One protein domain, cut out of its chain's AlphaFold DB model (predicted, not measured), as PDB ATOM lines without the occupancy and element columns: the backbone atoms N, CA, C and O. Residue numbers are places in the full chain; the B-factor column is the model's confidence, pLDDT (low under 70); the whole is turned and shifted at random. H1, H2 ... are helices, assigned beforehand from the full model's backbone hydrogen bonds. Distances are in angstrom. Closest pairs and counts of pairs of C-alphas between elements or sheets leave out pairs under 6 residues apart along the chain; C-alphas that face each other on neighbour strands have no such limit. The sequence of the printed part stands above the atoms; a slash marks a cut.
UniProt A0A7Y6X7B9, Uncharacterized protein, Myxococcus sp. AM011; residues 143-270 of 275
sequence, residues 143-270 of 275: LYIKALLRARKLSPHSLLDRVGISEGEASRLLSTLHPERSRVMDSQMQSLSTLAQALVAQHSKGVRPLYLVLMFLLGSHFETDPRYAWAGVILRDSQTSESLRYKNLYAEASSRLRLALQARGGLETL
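AT A GLANCE: This is residues 143 to 270 of the 275 residues of an uncharacterized protein of Myxococcus sp. AM011 (UniProt A0A7Y6X7B9). What shape does the model show? H6 lies in the middle, between a helical hairpin of H7 and the long H8 on one side and the crossed helices H3 and H5 on the other. H4 packs on H3, H1 touches H3 and H8, and H2 packs on residues 206 to 210 of H6. What is it made of? The printed part has 128 residues with eight named helices, H1 to H8 in order, and no named strand: all helix, compact, with a radius of gyration of the C-alphas of 14.5 A and spans of 44 by 34 by 27 A.

IN THESE COORDINATES: Where do the helices lie? H1 is residues 143 to 151, H2 156 to 160, H3 167 to 177, H4 179 to 184, H5 186 to 200, H6 205 to 218, H7 226 to 236 and H8 242 to 270, 42.3 A from first to last C-alpha. Where are the ends? C-alpha 143 is at (26.765, 45.628, -51.060) and C-alpha 270 at (12.596, 57.750, -44.105).

HOW THE PARTS SIT: What does H1 touch? It touches H3 at a steep tilt of 63 degrees, closest C-alphas Ala 147 and Leu 177, 5.3 A. What surrounds H6? It touches H5, closest C-alphas Val 200 and Arg 208, 6.1 A, and H8, Val 207 and Tyr 246, 5.8 A, at a shallow tilt of 21 degrees. How are the backbones? Every O i to N i+4 pair is within hydrogen-bond range in H1 to H4, but 9 of 11 in H5, 8 of 10 in H6, 4 of 7 in H7 and 24 of 25 in H8.

THE WHOLE: How far does it reach? The two C-alphas farthest apart, Gln 239 and Leu 270, are 45.1 A apart. Are there breaks or weak places? The printed part has no cut and no long link, and pLDDT is under 70 in residues 264 to 270.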
ATOM      1  N   LEU A 143      26.152  46.949 -50.876       92.69
ATOM      2  CA  LEU A 143      26.765  45.628 -51.060       92.69
ATOM      3  C   LEU A 143      26.641  44.779 -49.794       92.69
ATOM      4  O   LEU A 143      26.323  43.591 -49.877       92.69
ATOM      5  N   TYR A 144      26.782  45.404 -48.624       90.50
ATOM      6  CA  TYR A 144      26.555  44.736 -47.347       90.50
ATOM      7  C   TYR A 144      25.087  44.309 -47.191       90.50
ATOM      8  O   TYR A 144      24.805  43.166 -46.832       90.50
ATOM      9  N   ILE A 145      24.132  45.171 -47.562       90.44
ATOM     10  CA  ILE A 145      22.701  44.820 -47.567       90.44
ATOM     11  C   ILE A 145      22.431  43.634 -48.504       90.44
ATOM     12  O   ILE A 145      21.744  42.686 -48.118       90.44
ATOM     13  N   LYS A 146      23.018  43.619 -49.710       92.50
ATOM     14  CA  LYS A 146      22.924  42.467 -50.628       92.50
ATOM     15  C   LYS A 146      23.475  41.185 -49.998       92.50
ATOM     16  O   LYS A 146      22.867  40.128 -50.178       92.50
ATOM     17  N   ALA A 147      24.574  41.259 -49.247       93.69
ATOM     18  CA  ALA A 147      25.119  40.111 -48.525       93.69
ATOM     19  C   ALA A 147      24.146  39.587 -47.454       93.69
ATOM     20  O   ALA A 147      23.874  38.386 -47.407       93.69
ATOM     21  N   LEU A 148      23.530  40.476 -46.669       92.19
ATOM     22  CA  LEU A 148      22.497  40.110 -45.691       92.19
ATOM     23  C   LEU A 148      21.256  39.487 -46.357       92.19
ATOM     24  O   LEU A 148      20.716  38.491 -45.872       92.19
ATOM     25  N   LEU A 149      20.824  40.014 -47.507       92.25
ATOM     26  CA  LEU A 149      19.714  39.452 -48.285       92.25
ATOM     27  C   LEU A 149      20.031  38.062 -48.853       92.25
ATOM     28  O   LEU A 149      19.134  37.221 -48.927       92.25
ATOM     29  N   ARG A 150      21.285  37.798 -49.243       94.88
ATOM     30  CA  ARG A 150      21.744  36.459 -49.652       94.88
ATOM     31  C   ARG A 150      21.799  35.509 -48.457       94.88
ATOM     32  O   ARG A 150      21.296  34.396 -48.568       94.88
ATOM     33  N   ALA A 151      22.311  35.962 -47.311       92.88
ATOM     34  CA  ALA A 151      22.327  35.180 -46.074       92.88
ATOM     35  C   ALA A 151      20.912  34.763 -45.643       92.88
ATOM     36  O   ALA A 151      20.700  33.615 -45.270       92.88
ATOM     37  N   ARG A 152      19.917  35.648 -45.804       92.12
ATOM     38  CA  ARG A 152      18.500  35.357 -45.513       92.12
ATOM     39  C   ARG A 152      17.923  34.216 -46.361       92.12
ATOM     40  O   ARG A 152      16.932  33.615 -45.965       92.12
ATOM     41  N   LYS A 153      18.495  33.951 -47.540       90.62
ATOM     42  CA  LYS A 153      18.056  32.873 -48.443       90.62
ATOM     43  C   LYS A 153      18.671  31.516 -48.102       90.62
ATOM     44  O   LYS A 153      18.234  30.515 -48.663       90.62
ATOM     45  N   LEU A 154      19.681  31.467 -47.231       90.12
ATOM     46  CA  LEU A 154      20.190  30.194 -46.727       90.12
ATOM     47  C   LEU A 154      19.096  29.526 -45.900       90.12
ATOM     48  O   LEU A 154      18.420  30.201 -45.135       90.12
ATOM     49  N   SER A 155      18.922  28.215 -46.057       86.06
ATOM     50  CA  SER A 155      18.002  27.420 -45.240       86.06
ATOM     51  C   SER A 155      18.785  26.526 -44.272       86.06
ATOM     52  O   SER A 155      19.920  26.143 -44.590       86.06
ATOM     53  N   PRO A 156      18.204  26.119 -43.124       81.12
ATOM     54  CA  PRO A 156      18.893  25.239 -42.182       81.12
ATOM     55  C   PRO A 156      19.312  23.921 -42.838       81.12
ATOM     56  O   PRO A 156      20.421  23.453 -42.597       81.12
ATOM     57  N   HIS A 157      18.446  23.364 -43.695       82.06
ATOM     58  CA  HIS A 157      18.699  22.133 -44.446       82.06
ATOM     59  C   HIS A 157      19.884  22.293 -45.404       82.06
ATOM     60  O   HIS A 157      20.828  21.518 -45.326       82.06
ATOM     61  N   SER A 158      19.921  23.380 -46.187       81.31
ATOM     62  CA  SER A 158      21.017  23.637 -47.138       81.31
ATOM     63  C   SER A 158      22.402  23.779 -46.492       81.31
ATOM     64  O   SER A 158      23.419  23.649 -47.174       81.31
ATOM     65  N   LEU A 159      22.443  24.091 -45.194       81.56
ATOM     66  CA  LEU A 159      23.661  24.198 -44.396       81.56
ATOM     67  C   LEU A 159      23.992  22.886 -43.665       81.56
ATOM     68  O   LEU A 159      25.169  22.582 -43.500       81.56
ATOM     69  N   LEU A 160      22.994  22.087 -43.274       78.00
ATOM     70  CA  LEU A 160      23.210  20.743 -42.717       78.00
ATOM     71  C   LEU A 160      23.714  19.758 -43.774       78.00
ATOM     72  O   LEU A 160      24.581  18.941 -43.484       78.00
ATOM     73  N   ASP A 161      23.270  19.891 -45.022       77.50
ATOM     74  CA  ASP A 161      23.779  19.076 -46.134       77.50
ATOM     75  C   ASP A 161      25.264  19.361 -46.437       77.50
ATOM     76  O   ASP A 161      25.908  18.659 -47.210       77.50
ATOM     77  N   ARG A 162      25.827  20.401 -45.807       76.06
ATOM     78  CA  ARG A 162      27.223  20.832 -45.919       76.06
ATOM     79  C   ARG A 162      28.078  20.412 -44.721       76.06
ATOM     80  O   ARG A 162      29.182  20.930 -44.535       76.06
ATOM     81  N   VAL A 163      27.602  19.511 -43.866       74.62
ATOM     82  CA  VAL A 163      28.440  18.980 -42.786       74.62
ATOM     83  C   VAL A 163      29.646  18.264 -43.394       74.62
ATOM     84  O   VAL A 163      29.506  17.355 -44.203       74.62
ATOM     85  N   GLY A 164      30.848  18.700 -43.013       72.88
ATOM     86  CA  GLY A 164      32.089  18.167 -43.576       72.88
ATOM     87  C   GLY A 164      32.519  18.785 -44.910       72.88
ATOM     88  O   GLY A 164      33.400  18.213 -45.544       72.88
ATOM     89  N   ILE A 165      31.965  19.940 -45.316       78.00
ATOM     90  CA  ILE A 165      32.423  20.640 -46.527       78.00
ATOM     91  C   ILE A 165      33.940  20.834 -46.564       78.00
ATOM     92  O   ILE A 165      34.583  21.184 -45.563       78.00
ATOM     93  N   SER A 166      34.479  20.649 -47.765       84.75
ATOM     94  CA  SER A 166      35.851  20.998 -48.114       84.75
ATOM     95  C   SER A 166      36.085  22.509 -48.009       84.75
ATOM     96  O   SER A 166      35.154  23.318 -48.063       84.75
ATOM     97  N   GLU A 167      37.351  22.915 -47.910       84.62
ATOM     98  CA  GLU A 167      37.727  24.337 -47.899       84.62
ATOM     99  C   GLU A 167      37.272  25.063 -49.173       84.62
ATOM    100  O   GLU A 167      36.799  26.197 -49.112       84.62
ATOM    101  N   GLY A 168      37.316  24.390 -50.328       87.88
ATOM    102  CA  GLY A 168      36.829  24.950 -51.589       87.88
ATOM    103  C   GLY A 168      35.317  25.203 -51.590       87.88
ATOM    104  O   GLY A 168      34.853  26.212 -52.119       87.88
ATOM    105  N   GLU A 169      34.524  24.326 -50.973       88.19
ATOM    106  CA  GLU A 169      33.076  24.529 -50.829       88.19
ATOM    107  C   GLU A 169      32.736  25.625 -49.821       88.19
ATOM    108  O   GLU A 169      31.811  26.404 -50.061       88.19
ATOM    109  N   ALA A 170      33.498  25.710 -48.728       87.62
ATOM    110  CA  ALA A 170      33.404  26.796 -47.760       87.62
ATOM    111  C   ALA A 170      33.699  28.151 -48.421       87.62
ATOM    112  O   ALA A 170      32.878  29.064 -48.340       87.62
ATOM    113  N   SER A 171      34.802  28.257 -49.169       90.50
ATOM    114  CA  SER A 171      35.158  29.470 -49.915       90.50
ATOM    115  C   SER A 171      34.083  29.856 -50.940       90.50
ATOM    116  O   SER A 171      33.669  31.017 -51.004       90.50
ATOM    117  N   ARG A 172      33.527  28.885 -51.685       91.50
ATOM    118  CA  ARG A 172      32.410  29.140 -52.615       91.50
ATOM    119  C   ARG A 172      31.150  29.643 -51.909       91.50
ATOM    120  O   ARG A 172      30.477  30.530 -52.438       91.50
ATOM    121  N   LEU A 173      30.822  29.101 -50.735       91.44
ATOM    122  CA  LEU A 173      29.690  29.567 -49.931       91.44
ATOM    123  C   LEU A 173      29.879  31.035 -49.522       91.44
ATOM    124  O   LEU A 173      28.990  31.850 -49.769       91.44
ATOM    125  N   LEU A 174      31.040  31.384 -48.963       93.69
ATOM    126  CA  LEU A 174      31.338  32.756 -48.535       93.69
ATOM    127  C   LEU A 174      31.392  33.732 -49.720       93.69
ATOM    128  O   LEU A 174      30.791  34.805 -49.659       93.69
ATOM    129  N   SER A 175      31.991  33.311 -50.836       95.25
ATOM    130  CA  SER A 175      32.034  34.082 -52.085       95.25
ATOM    131  C   SER A 175      30.647  34.328 -52.667       95.25
ATOM    132  O   SER A 175      30.381  35.402 -53.197       95.25
ATOM    133  N   THR A 176      29.730  33.367 -52.529       94.75
ATOM    134  CA  THR A 176      28.331  33.541 -52.943       94.75
ATOM    135  C   THR A 176      27.605  34.539 -52.044       94.75
ATOM    136  O   THR A 176      26.801  35.327 -52.536       94.75
ATOM    137  N   LEU A 177      27.884  34.529 -50.737       94.88
ATOM    138  CA  LEU A 177      27.274  35.449 -49.775       94.88
ATOM    139  C   LEU A 177      27.767  36.883 -49.975       94.88
ATOM    140  O   LEU A 177      26.961  37.803 -50.126       94.88
ATOM    141  N   HIS A 178      29.083  37.068 -50.013       96.31
ATOM    142  CA  HIS A 178      29.708  38.378 -50.112       96.31
ATOM    143  C   HIS A 178      30.938  38.331 -51.034       96.31
ATOM    144  O   HIS A 178      32.069  38.175 -50.561       96.31
ATOM    145  N   PRO A 179      30.731  38.469 -52.358       96.25
ATOM    146  CA  PRO A 179      31.805  38.393 -53.346       96.25
ATOM    147  C   PRO A 179      32.922  39.413 -53.106       96.25
ATOM    148  O   PRO A 179      34.099  39.111 -53.273       96.25
ATOM    149  N   GLU A 180      32.557  40.627 -52.702       96.19
ATOM    150  CA  GLU A 180      33.470  41.757 -52.560       96.19
ATOM    151  C   GLU A 180      34.401  41.567 -51.365       96.19
ATOM    152  O   GLU A 180      35.618  41.655 -51.519       96.19
ATOM    153  N   ARG A 181      33.845  41.187 -50.206       95.62
ATOM    154  CA  ARG A 181      34.628  40.796 -49.028       95.62
ATOM    155  C   ARG A 181      35.514  39.581 -49.320       95.62
ATOM    156  O   ARG A 181      36.690  39.588 -48.972       95.62
ATOM    157  N   SER A 182      34.978  38.572 -50.009       94.69
ATOM    158  CA  SER A 182      35.731  37.347 -50.313       94.69
ATOM    159  C   SER A 182      36.931  37.609 -51.222       94.69
ATOM    160  O   SER A 182      37.993  37.048 -50.986       94.69
ATOM    161  N   ARG A 183      36.805  38.525 -52.192       93.94
ATOM    162  CA  ARG A 183      37.919  38.942 -53.057       93.94
ATOM    163  C   ARG A 183      39.055  39.597 -52.271       93.94
ATOM    164  O   ARG A 183      40.216  39.338 -52.557       93.94
ATOM    165  N   VAL A 184      38.731  40.441 -51.289       93.06
ATOM    166  CA  VAL A 184      39.746  41.084 -50.433       93.06
ATOM    167  C   VAL A 184      40.441  40.059 -49.532       93.06
ATOM    168  O   VAL A 184      41.626  40.184 -49.240       93.06
ATOM    169  N   MET A 185      39.705  39.036 -49.101       91.06
ATOM    170  CA  MET A 185      40.168  38.017 -48.165       91.06
ATOM    171  C   MET A 185      40.737  36.756 -48.826       91.06
ATOM    172  O   MET A 185      40.975  35.788 -48.111       91.06
ATOM    173  N   ASP A 186      40.929  36.713 -50.146       86.25
ATOM    174  CA  ASP A 186      41.235  35.468 -50.871       86.25
ATOM    175  C   ASP A 186      42.428  34.701 -50.262       86.25
ATOM    176  O   ASP A 186      42.317  33.526 -49.914       86.25
ATOM    177  N   SER A 187      43.520  35.410 -49.956       88.00
ATOM    178  CA  SER A 187      44.709  34.852 -49.292       88.00
ATOM    179  C   SER A 187      44.516  34.489 -47.811       88.00
ATOM    180  O   SER A 187      45.359  33.808 -47.233       88.00
ATOM    181  N   GLN A 188      43.415  34.916 -47.188       91.75
ATOM    182  CA  GLN A 188      43.077  34.682 -45.779       91.75
ATOM    183  C   GLN A 188      41.961  33.649 -45.573       91.75
ATOM    184  O   GLN A 188      41.641  33.305 -44.430       91.75
ATOM    185  N   MET A 189      41.379  33.106 -46.649       89.12
ATOM    186  CA  MET A 189      40.313  32.096 -46.570       89.12
ATOM    187  C   MET A 189      40.740  30.842 -45.799       89.12
ATOM    188  O   MET A 189      39.953  30.283 -45.026       89.12
ATOM    189  N   GLN A 190      41.994  30.417 -45.969       88.62
ATOM    190  CA  GLN A 190      42.547  29.267 -45.253       88.62
ATOM    191  C   GLN A 190      42.700  29.552 -43.751       88.62
ATOM    192  O   GLN A 190      42.280  28.742 -42.920       88.62
ATOM    193  N   SER A 191      43.231  30.727 -43.397       91.25
ATOM    194  CA  SER A 191      43.355  31.192 -42.010       91.25
ATOM    195  C   SER A 191      41.993  31.231 -41.312       91.25
ATOM    196  O   SER A 191      41.849  30.720 -40.200       91.25
ATOM    197  N   LEU A 192      40.966  31.760 -41.988       91.81
ATOM    198  CA  LEU A 192      39.595  31.782 -41.477       91.81
ATOM    199  C   LEU A 192      39.040  30.368 -41.267       91.81
ATOM    200  O   LEU A 192      38.457  30.072 -40.226       91.81
ATOM    201  N   SER A 193      39.240  29.482 -42.244       88.31
ATOM    202  CA  SER A 193      38.754  28.100 -42.185       88.31
ATOM    203  C   SER A 193      39.408  27.306 -41.054       88.31
ATOM    204  O   SER A 193      38.729  26.532 -40.374       88.31
ATOM    205  N   THR A 194      40.701  27.536 -40.818       90.00
ATOM    206  CA  THR A 194      41.463  26.936 -39.717       90.00
ATOM    207  C   THR A 194      40.978  27.461 -38.370       90.00
ATOM    208  O   THR A 194      40.714  26.670 -37.464       90.00
ATOM    209  N   LEU A 195      40.775  28.777 -38.248       92.00
ATOM    210  CA  LEU A 195      40.213  29.378 -37.040       92.00
ATOM    211  C   LEU A 195      38.815  28.822 -36.737       92.00
ATOM    212  O   LEU A 195      38.548  28.403 -35.612       92.00
ATOM    213  N   ALA A 196      37.942  28.741 -37.744       90.38
ATOM    214  CA  ALA A 196      36.613  28.157 -37.595       90.38
ATOM    215  C   ALA A 196      36.684  26.696 -37.147       90.38
ATOM    216  O   ALA A 196      35.947  26.298 -36.252       90.38
ATOM    217  N   GLN A 197      37.589  25.897 -37.717       87.12
ATOM    218  CA  GLN A 197      37.782  24.509 -37.304       87.12
ATOM    219  C   GLN A 197      38.218  24.404 -35.834       87.12
ATOM    220  O   GLN A 197      37.698  23.552 -35.112       87.12
ATOM    221  N   ALA A 198      39.130  25.272 -35.387       89.81
ATOM    222  CA  ALA A 198      39.623  25.294 -34.013       89.81
ATOM    223  C   ALA A 198      38.541  25.710 -33.002       89.81
ATOM    224  O   ALA A 198      38.399  25.076 -31.957       89.81
ATOM    225  N   LEU A 199      37.745  26.738 -33.316       89.56
ATOM    226  CA  LEU A 199      36.674  27.214 -32.432       89.56
ATOM    227  C   LEU A 199      35.480  26.245 -32.406       89.56
ATOM    228  O   LEU A 199      34.935  25.945 -31.346       89.56
ATOM    229  N   VAL A 200      35.113  25.669 -33.554       86.56
ATOM    230  CA  VAL A 200      33.990  24.722 -33.668       86.56
ATOM    231  C   VAL A 200      34.288  23.367 -33.029       86.56
ATOM    232  O   VAL A 200      33.357  22.696 -32.578       86.56
ATOM    233  N   ALA A 201      35.559  22.958 -32.944       83.31
ATOM    234  CA  ALA A 201      35.953  21.711 -32.283       83.31
ATOM    235  C   ALA A 201      35.459  21.620 -30.825       83.31
ATOM    236  O   ALA A 201      35.286  20.520 -30.308       83.31
ATOM    237  N   GLN A 202      35.165  22.760 -30.192       77.38
ATOM    238  CA  GLN A 202      34.617  22.852 -28.838       77.38
ATOM    239  C   GLN A 202      33.105  22.567 -28.768       77.38
ATOM    240  O   GLN A 202      32.570  22.341 -27.686       77.38
ATOM    241  N   HIS A 203      32.407  22.584 -29.909       76.69
ATOM    242  CA  HIS A 203      30.946  22.528 -29.981       76.69
ATOM    243  C   HIS A 203      30.420  21.313 -30.744       76.69
ATOM    244  O   HIS A 203      29.476  20.689 -30.249       76.69
ATOM    245  N   SER A 204      30.944  21.050 -31.957       72.31
ATOM    246  CA  SER A 204      30.682  19.877 -32.832       72.31
ATOM    247  C   SER A 204      30.861  20.163 -34.336       72.31
ATOM    248  O   SER A 204      30.741  21.298 -34.790       72.31
ATOM    249  N   LYS A 205      31.042  19.116 -35.159       72.31
ATOM    250  CA  LYS A 205      31.188  19.246 -36.624       72.31
ATOM    251  C   LYS A 205      29.911  19.705 -37.344       72.31
ATOM    252  O   LYS A 205      30.035  20.395 -38.357       72.31
ATOM    253  N   GLY A 206      28.714  19.361 -36.849       71.44
ATOM    254  CA  GLY A 206      27.440  19.699 -37.494       71.44
ATOM    255  C   GLY A 206      27.170  21.204 -37.570       71.44
ATOM    256  O   GLY A 206      26.531  21.693 -38.499       71.44
ATOM    257  N   VAL A 207      27.729  21.962 -36.623       79.25
ATOM    258  CA  VAL A 207      27.544  23.415 -36.518       79.25
ATOM    259  C   VAL A 207      28.494  24.199 -37.431       79.25
ATOM    260  O   VAL A 207      28.240  25.371 -37.704       79.25
ATOM    261  N   ARG A 208      29.544  23.565 -37.975       83.62
ATOM    262  CA  ARG A 208      30.619  24.242 -38.725       83.62
ATOM    263  C   ARG A 208      30.129  25.137 -39.875       83.62
ATOM    264  O   ARG A 208      30.608  26.268 -39.937       83.62
ATOM    265  N   PRO A 209      29.205  24.720 -40.766       87.38
ATOM    266  CA  PRO A 209      28.796  25.566 -41.891       87.38
ATOM    267  C   PRO A 209      28.077  26.838 -41.433       87.38
ATOM    268  O   PRO A 209      28.404  27.932 -41.887       87.38
ATOM    269  N   LEU A 210      27.143  26.711 -40.485       91.06
ATOM    270  CA  LEU A 210      26.453  27.860 -39.897       91.06
ATOM    271  C   LEU A 210      27.424  28.743 -39.107       91.06
ATOM    272  O   LEU A 210      27.393  29.960 -39.254       91.06
ATOM    273  N   TYR A 211      28.314  28.140 -38.318       92.19
ATOM    274  CA  TYR A 211      29.336  28.865 -37.569       92.19
ATOM    275  C   TYR A 211      30.228  29.692 -38.492       92.19
ATOM    276  O   TYR A 211      30.463  30.858 -38.212       92.19
ATOM    277  N   LEU A 212      30.671  29.126 -39.619       92.31
ATOM    278  CA  LEU A 212      31.488  29.838 -40.597       92.31
ATOM    279  C   LEU A 212      30.731  31.016 -41.225       92.31
ATOM    280  O   LEU A 212      31.304  32.087 -41.383       92.31
ATOM    281  N   VAL A 213      29.443  30.851 -41.544       94.00
ATOM    282  CA  VAL A 213      28.607  31.955 -42.049       94.00
ATOM    283  C   VAL A 213      28.463  33.063 -41.002       94.00
ATOM    284  O   VAL A 213      28.605  34.237 -41.336       94.00
ATOM    285  N   LEU A 214      28.213  32.711 -39.739       95.38
ATOM    286  CA  LEU A 214      28.099  33.690 -38.654       95.38
ATOM    287  C   LEU A 214      29.432  34.382 -38.376       95.38
ATOM    288  O   LEU A 214      29.464  35.603 -38.307       95.38
ATOM    289  N   MET A 215      30.528  33.629 -38.317       95.44
ATOM    290  CA  MET A 215      31.886  34.157 -38.217       95.44
ATOM    291  C   MET A 215      32.172  35.156 -39.344       95.44
ATOM    292  O   MET A 215      32.708  36.241 -39.112       95.44
ATOM    293  N   PHE A 216      31.774  34.810 -40.567       95.31
ATOM    294  CA  PHE A 216      32.014  35.643 -41.733       95.31
ATOM    295  C   PHE A 216      31.217  36.952 -41.719       95.31
ATOM    296  O   PHE A 216      31.690  37.977 -42.206       95.31
ATOM    297  N   LEU A 217      30.001  36.939 -41.171       94.50
ATOM    298  CA  LEU A 217      29.121  38.110 -41.142       94.50
ATOM    299  C   LEU A 217      29.314  38.979 -39.894       94.50
ATOM    300  O   LEU A 217      29.237  40.200 -39.995       94.50
ATOM    301  N   LEU A 218      29.553  38.359 -38.738       94.50
ATOM    302  CA  LEU A 218      29.532  38.995 -37.416       94.50
ATOM    303  C   LEU A 218      30.935  39.237 -36.832       94.50
ATOM    304  O   LEU A 218      31.065  39.909 -35.809       94.50
ATOM    305  N   GLY A 219      31.973  38.701 -37.478       95.38
ATOM    306  CA  GLY A 219      33.362  38.760 -37.028       95.38
ATOM    307  C   GLY A 219      33.867  37.415 -36.503       95.38
ATOM    308  O   GLY A 219      33.104  36.559 -36.050       95.38
ATOM    309  N   SER A 220      35.187  37.243 -36.549       94.81
ATOM    310  CA  SER A 220      35.904  35.983 -36.291       94.81
ATOM    311  C   SER A 220      35.622  35.322 -34.939       94.81
ATOM    312  O   SER A 220      35.813  34.120 -34.798       94.81
ATOM    313  N   HIS A 221      35.175  36.107 -33.960       94.62
ATOM    314  CA  HIS A 221      34.975  35.688 -32.571       94.62
ATOM    315  C   HIS A 221      33.596  36.085 -32.043       94.62
ATOM    316  O   HIS A 221      33.434  36.452 -30.881       94.62
ATOM    317  N   PHE A 222      32.587  36.093 -32.911       95.25
ATOM    318  CA  PHE A 222      31.237  36.524 -32.553       95.25
ATOM    319  C   PHE A 222      30.670  35.807 -31.309       95.25
ATOM    320  O   PHE A 222      29.878  36.395 -30.582       95.25
ATOM    321  N   GLU A 223      31.094  34.575 -31.006       93.31
ATOM    322  CA  GLU A 223      30.629  33.785 -29.857       93.31
ATOM    323  C   GLU A 223      31.062  34.326 -28.482       93.31
ATOM    324  O   GLU A 223      30.493  33.939 -27.450       93.31
ATOM    325  N   THR A 224      32.075  35.195 -28.448       92.31
ATOM    326  CA  THR A 224      32.497  35.924 -27.240       92.31
ATOM    327  C   THR A 224      32.170  37.411 -27.309       92.31
ATOM    328  O   THR A 224      32.468  38.135 -26.363       92.31
ATOM    329  N   ASP A 225      31.563  37.877 -28.402       92.31
ATOM    330  CA  ASP A 225      31.194  39.279 -28.561       92.31
ATOM    331  C   ASP A 225      29.979  39.606 -27.677       92.31
ATOM    332  O   ASP A 225      28.929  38.971 -27.830       92.31
ATOM    333  N   PRO A 226      30.060  40.605 -26.776       89.56
ATOM    334  CA  PRO A 226      28.930  41.009 -25.939       89.56
ATOM    335  C   PRO A 226      27.657  41.357 -26.726       89.56
ATOM    336  O   PRO A 226      26.554  41.150 -26.224       89.56
ATOM    337  N   ARG A 227      27.780  41.820 -27.980       88.44
ATOM    338  CA  ARG A 227      26.633  42.101 -28.870       88.44
ATOM    339  C   ARG A 227      25.871  40.854 -29.276       88.44
ATOM    340  O   ARG A 227      24.684  40.914 -29.602       88.44
ATOM    341  N   TYR A 228      26.559  39.720 -29.277       90.44
ATOM    342  CA  TYR A 228      26.034  38.439 -29.710       90.44
ATOM    343  C   TYR A 228      26.080  37.414 -28.577       90.44
ATOM    344  O   TYR A 228      26.268  36.226 -28.820       90.44
ATOM    345  N   ALA A 229      25.853  37.856 -27.332       90.12
ATOM    346  CA  ALA A 229      25.874  36.992 -26.150       90.12
ATOM    347  C   ALA A 229      25.007  35.724 -26.310       90.12
ATOM    348  O   ALA A 229      25.395  34.646 -25.857       90.12
ATOM    349  N   TRP A 230      23.881  35.833 -27.027       92.56
ATOM    350  CA  TRP A 230      23.013  34.712 -27.405       92.56
ATOM    351  C   TRP A 230      23.769  33.571 -28.102       92.56
ATOM    352  O   TRP A 230      23.533  32.405 -27.794       92.56
ATOM    353  N   ALA A 231      24.707  33.884 -29.002       94.31
ATOM    354  CA  ALA A 231      25.456  32.888 -29.755       94.31
ATOM    355  C   ALA A 231      26.344  32.073 -28.821       94.31
ATOM    356  O   ALA A 231      26.310  30.844 -28.840       94.31
ATOM    357  N   GLY A 232      27.087  32.761 -27.954       92.12
ATOM    358  CA  GLY A 232      27.934  32.121 -26.961       92.12
ATOM    359  C   GLY A 232      27.153  31.255 -25.974       92.12
ATOM    360  O   GLY A 232      27.594  30.151 -25.659       92.12
ATOM    361  N   VAL A 233      25.989  31.725 -25.510       92.81
ATOM    362  CA  VAL A 233      25.098  30.957 -24.623       92.81
ATOM    363  C   VAL A 233      24.634  29.668 -25.299       92.81
ATOM    364  O   VAL A 233      24.786  28.597 -24.719       92.81
ATOM    365  N   ILE A 234      24.134  29.748 -26.537       94.56
ATOM    366  CA  ILE A 234      23.644  28.575 -27.276       94.56
ATOM    367  C   ILE A 234      24.782  27.591 -27.560       94.56
ATOM    368  O   ILE A 234      24.619  26.388 -27.377       94.56
ATOM    369  N   LEU A 235      25.937  28.084 -28.011       92.12
ATOM    370  CA  LEU A 235      27.070  27.244 -28.395       92.12
ATOM    371  C   LEU A 235      27.682  26.501 -27.196       92.12
ATOM    372  O   LEU A 235      28.060  25.336 -27.328       92.12
ATOM    373  N   ARG A 236      27.769  27.147 -26.026       91.00
ATOM    374  CA  ARG A 236      28.374  26.570 -24.811       91.00
ATOM    375  C   ARG A 236      27.419  25.703 -23.984       91.00
ATOM    376  O   ARG A 236      27.865  25.087 -23.017       91.00
ATOM    377  N   ASP A 237      26.140  25.623 -24.348       91.12
ATOM    378  CA  ASP A 237      25.164  24.787 -23.648       91.12
ATOM    379  C   ASP A 237      25.386  23.291 -23.932       91.12
ATOM    380  O   ASP A 237      24.811  22.694 -24.846       91.12
ATOM    381  N   SER A 238      26.239  22.667 -23.120       86.81
ATOM    382  CA  SER A 238      26.564  21.241 -23.209       86.81
ATOM    383  C   SER A 238      25.397  20.311 -22.866       86.81
ATOM    384  O   SER A 238      25.458  19.137 -23.227       86.81
ATOM    385  N   GLN A 239      24.345  20.808 -22.206       90.38
ATOM    386  CA  GLN A 239      23.189  20.002 -21.796       90.38
ATOM    387  C   GLN A 239      22.191  19.807 -22.942       90.38
ATOM    388  O   GLN A 239      21.485  18.800 -23.000       90.38
ATOM    389  N   THR A 240      22.149  20.750 -23.883       90.06
ATOM    390  CA  THR A 240      21.316  20.659 -25.085       90.06
ATOM    391  C   THR A 240      21.987  19.795 -26.156       90.06
ATOM    392  O   THR A 240      23.193  19.880 -26.381       90.06
ATOM    393  N   SER A 241      21.215  18.967 -26.872       89.00
ATOM    394  CA  SER A 241      21.757  18.145 -27.964       89.00
ATOM    395  C   SER A 241      22.333  19.002 -29.099       89.00
ATOM    396  O   SER A 241      21.847  20.099 -29.374       89.00
ATOM    397  N   GLU A 242      23.342  18.493 -29.812       86.31
ATOM    398  CA  GLU A 242      23.979  19.207 -30.930       86.31
ATOM    399  C   GLU A 242      22.966  19.681 -31.984       86.31
ATOM    400  O   GLU A 242      22.983  20.841 -32.395       86.31
ATOM    401  N   SER A 243      22.046  18.797 -32.382       86.31
ATOM    402  CA  SER A 243      21.004  19.117 -33.364       86.31
ATOM    403  C   SER A 243      20.108  20.264 -32.889       86.31
ATOM    404  O   SER A 243      19.751  21.146 -33.674       86.31
ATOM    405  N   LEU A 244      19.763  20.287 -31.598       89.31
ATOM    406  CA  LEU A 244      18.926  21.340 -31.037       89.31
ATOM    407  C   LEU A 244      19.703  22.653 -30.872       89.31
ATOM    408  O   LEU A 244      19.174  23.700 -31.238       89.31
ATOM    409  N   ARG A 245      20.975  22.614 -30.445       90.31
ATOM    410  CA  ARG A 245      21.855  23.799 -30.443       90.31
ATOM    411  C   ARG A 245      21.954  24.424 -31.830       90.31
ATOM    412  O   ARG A 245      21.809  25.635 -31.958       90.31
ATOM    413  N   TYR A 246      22.154  23.610 -32.867       90.00
ATOM    414  CA  TYR A 246      22.197  24.078 -34.253       90.00
ATOM    415  C   TYR A 246      20.900  24.791 -34.656       90.00
ATOM    416  O   TYR A 246      20.941  25.910 -35.171       90.00
ATOM    417  N   LYS A 247      19.744  24.169 -34.387       90.94
ATOM    418  CA  LYS A 247      18.426  24.753 -34.686       90.94
ATOM    419  C   LYS A 247      18.214  26.074 -33.949       90.94
ATOM    420  O   LYS A 247      17.791  27.044 -34.573       90.94
ATOM    421  N   ASN A 248      18.555  26.125 -32.662       93.50
ATOM    422  CA  ASN A 248      18.435  27.329 -31.841       93.50
ATOM    423  C   ASN A 248      19.345  28.448 -32.361       93.50
ATOM    424  O   ASN A 248      18.892  29.580 -32.525       93.50
ATOM    425  N   LEU A 249      20.602  28.127 -32.688       94.25
ATOM    426  CA  LEU A 249      21.562  29.091 -33.225       94.25
ATOM    427  C   LEU A 249      21.077  29.671 -34.556       94.25
ATOM    428  O   LEU A 249      21.108  30.884 -34.753       94.25
ATOM    429  N   TYR A 250      20.590  28.812 -35.455       94.56
ATOM    430  CA  TYR A 250      20.044  29.230 -36.741       94.56
ATOM    431  C   TYR A 250      18.811  30.126 -36.574       94.56
ATOM    432  O   TYR A 250      18.701  31.163 -37.235       94.56
ATOM    433  N   ALA A 251      17.870  29.721 -35.716       94.56
ATOM    434  CA  ALA A 251      16.623  30.444 -35.489       94.56
ATOM    435  C   ALA A 251      16.886  31.847 -34.927       94.56
ATOM    436  O   ALA A 251      16.354  32.828 -35.453       94.56
ATOM    437  N   GLU A 252      17.764  31.950 -33.927       95.44
ATOM    438  CA  GLU A 252      18.135  33.222 -33.305       95.44
ATOM    439  C   GLU A 252      18.876  34.135 -34.295       95.44
ATOM    440  O   GLU A 252      18.502  35.298 -34.474       95.44
ATOM    441  N   ALA A 253      19.853  33.596 -35.035       94.94
ATOM    442  CA  ALA A 253      20.559  34.339 -36.077       94.94
ATOM    443  C   ALA A 253      19.602  34.871 -37.158       94.94
ATOM    444  O   ALA A 253      19.673  36.038 -37.548       94.94
ATOM    445  N   SER A 254      18.666  34.035 -37.611       93.31
ATOM    446  CA  SER A 254      17.672  34.401 -38.625       93.31
ATOM    447  C   SER A 254      16.696  35.463 -38.120       93.31
ATOM    448  O   SER A 254      16.302  36.353 -38.874       93.31
ATOM    449  N   SER A 255      16.296  35.386 -36.849       91.94
ATOM    450  CA  SER A 255      15.452  36.398 -36.207       91.94
ATOM    451  C   SER A 255      16.133  37.764 -36.205       91.94
ATOM    452  O   SER A 255      15.568  38.754 -36.672       91.94
ATOM    453  N   ARG A 256      17.401  37.803 -35.796       90.25
ATOM    454  CA  ARG A 256      18.198  39.035 -35.744       90.25
ATOM    455  C   ARG A 256      18.498  39.606 -37.117       90.25
ATOM    456  O   ARG A 256      18.415  40.815 -37.301       90.25
ATOM    457  N   LEU A 257      18.775  38.748 -38.096       90.50
ATOM    458  CA  LEU A 257      18.940  39.165 -39.484       90.50
ATOM    459  C   LEU A 257      17.679  39.861 -40.019       90.50
ATOM    460  O   LEU A 257      17.784  40.890 -40.686       90.50
ATOM    461  N   ARG A 258      16.485  39.335 -39.707       88.56
ATOM    462  CA  ARG A 258      15.214  39.973 -40.089       88.56
ATOM    463  C   ARG A 258      15.062  41.351 -39.452       88.56
ATOM    464  O   ARG A 258      14.758  42.293 -40.177       88.56
ATOM    465  N   LEU A 259      15.338  41.479 -38.154       84.56
ATOM    466  CA  LEU A 259      15.298  42.769 -37.454       84.56
ATOM    467  C   LEU A 259      16.292  43.775 -38.053       84.56
ATOM    468  O   LEU A 259      15.929  44.919 -38.311       84.56
ATOM    469  N   ALA A 260      17.520  43.342 -38.346       81.25
ATOM    470  CA  ALA A 260      18.545  44.194 -38.947       81.25
ATOM    471  C   ALA A 260      18.148  44.696 -40.345       81.25
ATOM    472  O   ALA A 260      18.402  45.851 -40.681       81.25
ATOM    473  N   LEU A 261      17.512  43.847 -41.159       83.56
ATOM    474  CA  LEU A 261      17.002  44.233 -42.476       83.56
ATOM    475  C   LEU A 261      15.781  45.159 -42.374       83.56
ATOM    476  O   LEU A 261      15.682  46.098 -43.154       83.56
ATOM    477  N   GLN A 262      14.879  44.936 -41.413       81.50
ATOM    478  CA  GLN A 262      13.717  45.804 -41.178       81.50
ATOM    479  C   GLN A 262      14.129  47.201 -40.714       81.50
ATOM    480  O   GLN A 262      13.646  48.188 -41.260       81.50
ATOM    481  N   ALA A 263      15.068  47.289 -39.767       72.50
ATOM    482  CA  ALA A 263      15.600  48.567 -39.299       72.50
ATOM    483  C   ALA A 263      16.228  49.382 -40.443       72.50
ATOM    484  O   ALA A 263      16.130  50.601 -40.448       72.50
ATOM    485  N   ARG A 264      16.838  48.716 -41.435       68.31
ATOM    486  CA  ARG A 264      17.455  49.368 -42.603       68.31
ATOM    487  C   ARG A 264      16.459  49.696 -43.715       68.31
ATOM    488  O   ARG A 264      16.565  50.764 -44.296       68.31
ATOM    489  N   GLY A 265      15.472  48.837 -43.965       60.34
ATOM    490  CA  GLY A 265      14.389  49.126 -44.912       60.34
ATOM    491  C   GLY A 265      13.497  50.284 -44.453       60.34
ATOM    492  O   GLY A 265      13.089  51.093 -45.273       60.34
ATOM    493  N   GLY A 266      13.274  50.425 -43.140       52.75
ATOM    494  CA  GLY A 266      12.596  51.596 -42.571       52.75
ATOM    495  C   GLY A 266      13.392  52.901 -42.726       52.75
ATOM    496  O   GLY A 266      12.797  53.968 -42.854       52.75
ATOM    497  N   LEU A 267      14.729  52.823 -42.762       45.59
ATOM    498  CA  LEU A 267      15.609  53.974 -43.002       45.59
ATOM    499  C   LEU A 267      15.636  54.405 -44.477       45.59
ATOM    500  O   LEU A 267      15.794  55.593 -44.734       45.59
ATOM    501  N   GLU A 268      15.447  53.488 -45.433       43.66
ATOM    502  CA  GLU A 268      15.312  53.832 -46.860       43.66
ATOM    503  C   GLU A 268      14.010  54.611 -47.124       43.66
ATOM    504  O   GLU A 268      14.053  55.652 -47.771       43.66
ATOM    505  N   THR A 269      12.885  54.206 -46.519       37.41
ATOM    506  CA  THR A 269      11.618  54.964 -46.592       37.41
ATOM    507  C   THR A 269      11.691  56.335 -45.910       37.41
ATOM    508  O   THR A 269      11.170  57.307 -46.442       37.41
ATOM    509  N   LEU A 270      12.400  56.457 -44.780       31.73
ATOM    510  CA  LEU A 270      12.596  57.750 -44.105       31.73
ATOM    511  C   LEU A 270      13.556  58.683 -44.866       31.73
ATOM    512  O   LEU A 270      13.458  59.898 -44.736       31.73
TER     513      LEU A 270